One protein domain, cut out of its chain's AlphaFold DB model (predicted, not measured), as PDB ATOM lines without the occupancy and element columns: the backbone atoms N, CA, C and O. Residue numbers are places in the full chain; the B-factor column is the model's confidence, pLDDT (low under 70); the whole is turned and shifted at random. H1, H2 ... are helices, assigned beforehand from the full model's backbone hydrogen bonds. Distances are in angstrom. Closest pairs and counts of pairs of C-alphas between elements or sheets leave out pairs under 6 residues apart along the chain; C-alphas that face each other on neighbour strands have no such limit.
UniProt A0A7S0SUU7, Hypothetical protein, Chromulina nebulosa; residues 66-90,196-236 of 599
ATOM      1  N   THR A  66     156.749 168.589 130.452       81.94
ATOM      2  CA  THR A  66     156.561 168.191 129.035       81.94
ATOM      3  C   THR A  66     156.078 166.745 128.891       81.94
ATOM      4  O   THR A  66     155.236 166.425 128.051       81.94
ATOM      5  N   GLY A  67     156.568 165.859 129.762       83.56
ATOM      6  CA  GLY A  67     156.177 164.450 129.813       83.56
ATOM      7  C   GLY A  67     154.780 164.209 130.399       83.56
ATOM      8  O   GLY A  67     154.225 163.119 130.233       83.56
ATOM      9  N   LEU A  68     154.199 165.199 131.082       85.62
ATOM     10  CA  LEU A  68     152.817 165.199 131.565       85.62
ATOM     11  C   LEU A  68     151.891 165.775 130.480       85.62
ATOM     12  O   LEU A  68     150.899 165.129 130.137       85.62
ATOM     13  N   GLU A  69     152.271 166.891 129.849       86.94
ATOM     14  CA  GLU A  69     151.577 167.463 128.680       86.94
ATOM     15  C   GLU A  69     151.426 166.440 127.539       86.94
ATOM     16  O   GLU A  69     150.328 166.247 127.012       86.94
ATOM     17  N   LEU A  70     152.498 165.706 127.213       88.25
ATOM     18  CA  LEU A  70     152.487 164.628 126.220       88.25
ATOM     19  C   LEU A  70     151.463 163.533 126.563       88.25
ATOM     20  O   LEU A  70     150.735 163.078 125.679       88.25
ATOM     21  N   LYS A  71     151.347 163.135 127.838       88.56
ATOM     22  CA  LYS A  71     150.342 162.148 128.278       88.56
ATOM     23  C   LYS A  71     148.924 162.698 128.158       88.56
ATOM     24  O   LYS A  71     148.047 161.981 127.679       88.56
ATOM     25  N   ILE A  72     148.699 163.960 128.537       89.88
ATOM     26  CA  ILE A  72     147.403 164.633 128.358       89.88
ATOM     27  C   ILE A  72     147.007 164.587 126.876       89.88
ATOM     28  O   ILE A  72     145.961 164.037 126.533       89.88
ATOM     29  N   VAL A  73     147.873 165.066 125.986       89.50
ATOM     30  CA  VAL A  73     147.625 165.120 124.538       89.50
ATOM     31  C   VAL A  73     147.375 163.723 123.936       89.50
ATOM     32  O   VAL A  73     146.398 163.547 123.202       89.50
ATOM     33  N   GLN A  74     148.151 162.702 124.325       88.88
ATOM     34  CA  GLN A  74     147.908 161.305 123.929       88.88
ATOM     35  C   GLN A  74     146.546 160.784 124.413       88.88
ATOM     36  O   GLN A  74     145.803 160.185 123.632       88.88
ATOM     37  N   THR A  75     146.170 161.024 125.676       88.94
ATOM     38  CA  THR A  75     144.855 160.589 126.186       88.94
ATOM     39  C   THR A  75     143.700 161.255 125.438       88.94
ATOM     40  O   THR A  75     142.731 160.573 125.106       88.94
ATOM     41  N   ILE A  76     143.816 162.537 125.072       88.06
ATOM     42  CA  ILE A  76     142.797 163.238 124.277       88.06
ATOM     43  C   ILE A  76     142.675 162.613 122.878       88.06
ATOM     44  O   ILE A  76     141.557 162.339 122.436       88.06
ATOM     45  N   ASN A  77     143.787 162.319 122.194       87.44
ATOM     46  CA  ASN A  77     143.752 161.654 120.884       87.44
ATOM     47  C   ASN A  77     143.108 160.262 120.955       87.44
ATOM     48  O   ASN A  77     142.256 159.939 120.124       87.44
ATOM     49  N   MET A  78     143.448 159.465 121.969       87.06
ATOM     50  CA  MET A  78     142.843 158.149 122.203       87.06
ATOM     51  C   MET A  78     141.326 158.269 122.494       87.06
ATOM     52  O   MET A  78     140.530 157.475 121.987       87.06
ATOM     53  N   ILE A  79     140.884 159.300 123.236       87.44
ATOM     54  CA  ILE A  79     139.455 159.580 123.495       87.44
ATOM     55  C   ILE A  79     138.736 159.956 122.192       87.44
ATOM     56  O   ILE A  79     137.645 159.448 121.917       87.44
ATOM     57  N   ARG A  80     139.346 160.809 121.357       84.44
ATOM     58  CA  ARG A  80     138.808 161.207 120.042       84.44
ATOM     59  C   ARG A  80     138.703 160.013 119.084       84.44
ATOM     60  O   ARG A  80     137.690 159.882 118.396       84.44
ATOM     61  N   ARG A  81     139.692 159.110 119.097       85.44
ATOM     62  CA  ARG A  81     139.702 157.829 118.362       85.44
ATOM     63  C   ARG A  81     138.728 156.785 118.928       85.44
ATOM     64  O   ARG A  81     138.345 155.868 118.204       85.44
ATOM     65  N   LYS A  82     138.252 156.975 120.166       85.00
ATOM     66  CA  LYS A  82     137.398 156.050 120.937       85.00
ATOM     67  C   LYS A  82     138.060 154.692 121.168       85.00
ATOM     68  O   LYS A  82     137.400 153.652 121.108       85.00
ATOM     69  N   ASP A  83     139.363 154.708 121.428       86.75
ATOM     70  CA  ASP A  83     140.128 153.487 121.637       86.75
ATOM     71  C   ASP A  83     139.684 152.769 122.927       86.75
ATOM     72  O   ASP A  83     139.553 153.398 123.982       86.75
ATOM     73  N   PRO A  84     139.451 151.441 122.886       86.50
ATOM     74  CA  PRO A  84     138.842 150.710 123.999       86.50
ATOM     75  C   PRO A  84     139.713 150.691 125.262       86.50
ATOM     76  O   PRO A  84     139.184 150.549 126.359       86.50
ATOM     77  N   GLN A  85     141.030 150.874 125.117       84.94
ATOM     78  CA  GLN A  85     142.003 150.772 126.205       84.94
ATOM     79  C   GLN A  85     141.789 151.808 127.320       84.94
ATOM     80  O   GLN A  85     142.076 151.499 128.474       84.94
ATOM     81  N   ILE A  86     141.268 153.004 127.010       86.19
ATOM     82  CA  ILE A  86     141.009 154.062 128.012       86.19
ATOM     83  C   ILE A  86     139.951 153.627 129.031       86.19
ATOM     84  O   ILE A  86     139.977 154.043 130.186       86.19
ATOM     85  N   TYR A  87     139.007 152.786 128.607       83.81
ATOM     86  CA  TYR A  87     137.906 152.326 129.449       83.81
ATOM     87  C   TYR A  87     138.300 151.136 130.346       83.81
ATOM     88  O   TYR A  87     137.529 150.748 131.229       83.81
ATOM     89  N   ASP A  88     139.497 150.568 130.163       87.31
ATOM     90  CA  ASP A  88     140.031 149.513 131.022       87.31
ATOM     91  C   ASP A  88     140.556 150.106 132.340       87.31
ATOM     92  O   ASP A  88     141.696 150.564 132.418       87.31
ATOM     93  N   LYS A  89     139.770 149.980 133.422       84.12
ATOM     94  CA  LYS A  89     140.123 150.395 134.805       84.12
ATOM     95  C   LYS A  89     141.483 149.885 135.341       84.12
ATOM     96  O   LYS A  89     141.889 150.271 136.430       84.12
ATOM     97  N   LYS A  90     142.156 148.972 134.634       82.94
ATOM     98  CA  LYS A  90     143.459 148.396 135.012       82.94
ATOM     99  C   LYS A  90     144.658 149.216 134.531       82.94
ATOM    100  O   LYS A  90     145.762 148.989 135.015       82.94
ATOM    101  N   VAL A 196     168.998 166.146 127.991       76.44
ATOM    102  CA  VAL A 196     168.550 167.088 126.942       76.44
ATOM    103  C   VAL A 196     167.983 166.336 125.726       76.44
ATOM    104  O   VAL A 196     167.031 166.791 125.105       76.44
ATOM    105  N   GLU A 197     168.516 165.146 125.434       80.31
ATOM    106  CA  GLU A 197     168.003 164.244 124.395       80.31
ATOM    107  C   GLU A 197     166.593 163.718 124.716       80.31
ATOM    108  O   GLU A 197     165.745 163.702 123.831       80.31
ATOM    109  N   GLN A 198     166.316 163.342 125.973       79.50
ATOM    110  CA  GLN A 198     164.985 162.896 126.409       79.50
ATOM    111  C   GLN A 198     163.957 164.029 126.357       79.50
ATOM    112  O   GLN A 198     162.838 163.804 125.911       79.50
ATOM    113  N   ILE A 199     164.337 165.243 126.767       78.12
ATOM    114  CA  ILE A 199     163.457 166.422 126.711       78.12
ATOM    115  C   ILE A 199     163.128 166.758 125.249       78.12
ATOM    116  O   ILE A 199     161.959 166.876 124.896       78.12
ATOM    117  N   ALA A 200     164.135 166.808 124.371       83.12
ATOM    118  CA  ALA A 200     163.928 167.064 122.946       83.12
ATOM    119  C   ALA A 200     163.121 165.952 122.242       83.12
ATOM    120  O   ALA A 200     162.393 166.222 121.285       83.12
ATOM    121  N   GLU A 201     163.230 164.695 122.687       85.06
ATOM    122  CA  GLU A 201     162.398 163.599 122.183       85.06
ATOM    123  C   GLU A 201     160.945 163.710 122.673       85.06
ATOM    124  O   GLU A 201     160.032 163.554 121.860       85.06
ATOM    125  N   GLU A 202     160.717 164.056 123.945       82.69
ATOM    126  CA  GLU A 202     159.384 164.361 124.482       82.69
ATOM    127  C   GLU A 202     158.730 165.539 123.747       82.69
ATOM    128  O   GLU A 202     157.615 165.386 123.258       82.69
ATOM    129  N   GLU A 203     159.415 166.676 123.579       82.44
ATOM    130  CA  GLU A 203     158.906 167.841 122.834       82.44
ATOM    131  C   GLU A 203     158.554 167.493 121.379       82.44
ATOM    132  O   GLU A 203     157.506 167.894 120.861       82.44
ATOM    133  N   ARG A 204     159.399 166.696 120.709       88.38
ATOM    134  CA  ARG A 204     159.144 166.256 119.332       88.38
ATOM    135  C   ARG A 204     157.898 165.373 119.252       88.38
ATOM    136  O   ARG A 204     157.059 165.599 118.382       88.38
ATOM    137  N   LEU A 205     157.749 164.412 120.164       87.62
ATOM    138  CA  LEU A 205     156.566 163.550 120.245       87.62
ATOM    139  C   LEU A 205     155.299 164.339 120.615       87.62
ATOM    140  O   LEU A 205     154.237 164.080 120.053       87.62
ATOM    141  N   LEU A 206     155.412 165.332 121.502       85.94
ATOM    142  CA  LEU A 206     154.338 166.267 121.845       85.94
ATOM    143  C   LEU A 206     153.869 167.005 120.578       85.94
ATOM    144  O   LEU A 206     152.677 167.016 120.275       85.94
ATOM    145  N   SER A 207     154.801 167.544 119.782       84.50
ATOM    146  CA  SER A 207     154.471 168.242 118.532       84.50
ATOM    147  C   SER A 207     153.788 167.337 117.492       84.50
ATOM    148  O   SER A 207     152.784 167.740 116.905       84.50
ATOM    149  N   GLU A 208     154.250 166.092 117.326       87.75
ATOM    150  CA  GLU A 208     153.654 165.102 116.415       87.75
ATOM    151  C   GLU A 208     152.232 164.698 116.853       87.75
ATOM    152  O   GLU A 208     151.328 164.545 116.028       87.75
ATOM    153  N   GLU A 209     151.988 164.579 118.158       85.50
ATOM    154  CA  GLU A 209     150.679 164.221 118.711       85.50
ATOM    155  C   GLU A 209     149.689 165.415 118.696       85.50
ATOM    156  O   GLU A 209     148.488 165.226 118.463       85.50
ATOM    157  N   LEU A 210     150.179 166.658 118.828       84.75
ATOM    158  CA  LEU A 210     149.405 167.888 118.584       84.75
ATOM    159  C   LEU A 210     149.035 168.063 117.102       84.75
ATOM    160  O   LEU A 210     147.922 168.497 116.789       84.75
ATOM    161  N   GLU A 211     149.929 167.717 116.173       83.88
ATOM    162  CA  GLU A 211     149.600 167.679 114.743       83.88
ATOM    163  C   GLU A 211     148.543 166.611 114.441       83.88
ATOM    164  O   GLU A 211     147.619 166.868 113.667       83.88
ATOM    165  N   GLN A 212     148.606 165.451 115.104       83.31
ATOM    166  CA  GLN A 212     147.544 164.448 115.034       83.31
ATOM    167  C   GLN A 212     146.210 164.969 115.591       83.31
ATOM    168  O   GLN A 212     145.187 164.732 114.952       83.31
ATOM    169  N   LEU A 213     146.181 165.731 116.696       79.25
ATOM    170  CA  LEU A 213     144.942 166.377 117.173       79.25
ATOM    171  C   LEU A 213     144.340 167.302 116.105       79.25
ATOM    172  O   LEU A 213     143.144 167.223 115.821       79.25
ATOM    173  N   LYS A 214     145.176 168.121 115.451       77.75
ATOM    174  CA  LYS A 214     144.754 169.014 114.354       77.75
ATOM    175  C   LYS A 214     144.228 168.261 113.120       77.75
ATOM    176  O   LYS A 214     143.455 168.840 112.361       77.75
ATOM    177  N   GLN A 215     144.624 167.002 112.913       73.38
ATOM    178  CA  GLN A 215     144.195 166.157 111.784       73.38
ATOM    179  C   GLN A 215     143.023 165.213 112.113       73.38
ATOM    180  O   GLN A 215     142.251 164.868 111.220       73.38
ATOM    181  N   ASN A 216     142.885 164.781 113.371       63.88
ATOM    182  CA  ASN A 216     141.844 163.850 113.826       63.88
ATOM    183  C   ASN A 216     140.478 164.537 114.027       63.88
ATOM    184  O   ASN A 216     139.447 163.859 114.035       63.88
ATOM    185  N   GLY A 217     140.447 165.864 114.191       60.50
ATOM    186  CA  GLY A 217     139.207 166.637 114.154       60.50
ATOM    187  C   GLY A 217     138.546 166.513 112.778       60.50
ATOM    188  O   GLY A 217     139.164 166.821 111.762       60.50
ATOM    189  N   ASN A 218     137.285 166.066 112.727       55.16
ATOM    190  CA  ASN A 218     136.527 166.003 111.474       55.16
ATOM    191  C   ASN A 218     136.365 167.426 110.922       55.16
ATOM    192  O   ASN A 218     135.494 168.137 111.402       55.16
ATOM    193  N   ASN A 219     137.217 167.804 109.960       52.94
ATOM    194  CA  ASN A 219     137.283 169.085 109.244       52.94
ATOM    195  C   ASN A 219     136.444 170.231 109.853       52.94
ATOM    196  O   ASN A 219     135.241 170.300 109.611       52.94
ATOM    197  N   GLU A 220     137.131 171.182 110.502       57.53
ATOM    198  CA  GLU A 220     136.604 172.478 110.982       57.53
ATOM    199  C   GLU A 220     136.010 172.547 112.409       57.53
ATOM    200  O   GLU A 220     135.306 173.507 112.706       57.53
ATOM    201  N   ASP A 221     136.360 171.653 113.345       69.25
ATOM    202  CA  ASP A 221     136.163 171.946 114.781       69.25
ATOM    203  C   ASP A 221     137.202 173.001 115.252       69.25
ATOM    204  O   ASP A 221     138.392 172.685 115.383       69.25
ATOM    205  N   PRO A 222     136.814 174.264 115.550       79.00
ATOM    206  CA  PRO A 222     137.766 175.303 115.963       79.00
ATOM    207  C   PRO A 222     138.332 175.056 117.371       79.00
ATOM    208  O   PRO A 222     139.322 175.674 117.754       79.00
ATOM    209  N   ALA A 223     137.712 174.160 118.143       81.25
ATOM    210  CA  ALA A 223     138.119 173.826 119.502       81.25
ATOM    211  C   ALA A 223     139.441 173.043 119.548       81.25
ATOM    212  O   ALA A 223     140.298 173.371 120.363       81.25
ATOM    213  N   ASP A 224     139.644 172.059 118.663       82.38
ATOM    214  CA  ASP A 224     140.862 171.231 118.675       82.38
ATOM    215  C   ASP A 224     142.066 171.991 118.097       82.38
ATOM    216  O   ASP A 224     143.186 171.865 118.591       82.38
ATOM    217  N   THR A 225     141.835 172.860 117.104       82.69
ATOM    218  CA  THR A 225     142.879 173.772 116.610       82.69
ATOM    219  C   THR A 225     143.240 174.829 117.650       82.69
ATOM    220  O   THR A 225     144.429 175.069 117.853       82.69
ATOM    221  N   PHE A 226     142.256 175.399 118.360       87.00
ATOM    222  CA  PHE A 226     142.491 176.295 119.494       87.00
ATOM    223  C   PHE A 226     143.258 175.603 120.624       87.00
ATOM    224  O   PHE A 226     144.247 176.163 121.083       87.00
ATOM    225  N   LEU A 227     142.849 174.402 121.048       86.62
ATOM    226  CA  LEU A 227     143.486 173.663 122.142       86.62
ATOM    227  C   LEU A 227     144.940 173.311 121.813       86.62
ATOM    228  O   LEU A 227     145.825 173.516 122.640       86.62
ATOM    229  N   ALA A 228     145.214 172.863 120.587       85.44
ATOM    230  CA  ALA A 228     146.580 172.588 120.165       85.44
ATOM    231  C   ALA A 228     147.443 173.865 120.083       85.44
ATOM    232  O   ALA A 228     148.612 173.835 120.453       85.44
ATOM    233  N   ASP A 229     146.875 175.004 119.668       87.44
ATOM    234  CA  ASP A 229     147.539 176.319 119.709       87.44
ATOM    235  C   ASP A 229     147.607 176.946 121.117       87.44
ATOM    236  O   ASP A 229     148.335 177.919 121.312       87.44
ATOM    237  N   TYR A 230     146.828 176.444 122.078       87.62
ATOM    238  CA  TYR A 230     146.820 176.858 123.482       87.62
ATOM    239  C   TYR A 230     147.941 176.149 124.247       87.62
ATOM    240  O   TYR A 230     148.721 176.818 124.920       87.62
ATOM    241  N   ILE A 231     148.081 174.831 124.041       87.44
ATOM    242  CA  ILE A 231     149.168 173.992 124.577       87.44
ATOM    243  C   ILE A 231     150.517 174.389 123.978       87.44
ATOM    244  O   ILE A 231     151.427 174.746 124.716       87.44
ATOM    245  N   LEU A 232     150.630 174.457 122.646       84.56
ATOM    246  CA  LEU A 232     151.893 174.793 121.969       84.56
ATOM    247  C   LEU A 232     152.437 176.194 122.310       84.56
ATOM    248  O   LEU A 232     153.619 176.454 122.108       84.56
ATOM    249  N   LYS A 233     151.587 177.105 122.794       84.38
ATOM    250  CA  LYS A 233     151.963 178.476 123.185       84.38
ATOM    251  C   LYS A 233     151.874 178.717 124.698       84.38
ATOM    252  O   LYS A 233     151.977 179.865 125.103       84.38
ATOM    253  N   GLN A 234     151.630 177.672 125.499       83.94
ATOM    254  CA  GLN A 234     151.457 177.718 126.960       83.94
ATOM    255  C   GLN A 234     150.609 178.901 127.467       83.94
ATOM    256  O   GLN A 234     150.951 179.541 128.454       83.94
ATOM    257  N   LYS A 235     149.477 179.190 126.808       81.19
ATOM    258  CA  LYS A 235     148.664 180.414 127.022       81.19
ATOM    259  C   LYS A 235     147.981 180.548 128.397       81.19
ATOM    260  O   LYS A 235     147.185 181.462 128.587       81.19
ATOM    261  N   TRP A 236     148.212 179.605 129.307       77.44
ATOM    262  CA  TRP A 236     147.841 179.727 130.721       77.44
ATOM    263  C   TRP A 236     148.890 180.485 131.534       77.44
ATOM    264  O   TRP A 236     148.552 181.012 132.584       77.44
TER     265      TRP A 236
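What this domain is: This is residues 66 to 90 and 196 to 236 of the 599 residues of the protein "Hypothetical protein" of Chromulina nebulosa (UniProt A0A7S0SUU7). Two long helices, H1 and H3, pack side by side and run the same way, and a shorter one, H4, folds back on the last part of H3 as the second half of a helical hairpin. A small helix, H2, follows the last residues of H1. The printed part has 66 residues with four named helices, H1, H2, H3 and H4 in that order, and no named strand; the class is all helix. It is only just compact, close to loose, with a radius of gyration of the C-alphas of 12.6 A and spans of 34 by 34 by 20 A.

How they stand to each other: H1, residues 66 to 81, touches H3, residues 196 to 216, at a shallow tilt of 24 degrees, the same way; their closest C-alphas, of Leu 70 and Leu 206, are 5.0 A apart. H1 only just touches H2, residues 84 to 87, with 3 pairs of C-alphas within 8 A, and with residues 75 to 79 alone; the closest C-alphas, of Ile 79 and Ile 86, are 7.3 A apart. H3 touches H4, residues 222 to 231, with residues 210 to 214 alone, at a shallow tilt of 8 degrees, opposite ways; the closest C-alphas, of Lys 214 and Thr 225, are 5.6 A apart. H1 and H4 are near each other, and H2 is apart from H3 and H4. In H3 and H4 every O i to N i+4 pair is within hydrogen-bond range, in H1 11 of 12 are, and H2 is too short for such a pair.

Where its parts are: H1 begins at C-alpha 66 (156.561, 168.191, 129.035) and is 22.5 A long from first to last C-alpha. H3 begins at C-alpha 196 (168.550, 167.088, 126.942) and is 29.9 A long. H4, 14.4 A long, ends at C-alpha 231 (149.168, 173.992, 124.577).

The domain as a whole: The C-alphas farthest apart, of Val 196 and Glu 220, are 36.1 A apart. Residues 91 to 195 are not printed, and C-alphas 90 and 196 are 32.3 A apart across the cut. The links H1 to H2 and H3 to H4 are tight. The mean pLDDT of the printed part is 82.2; residues 216 to 221 are under 70.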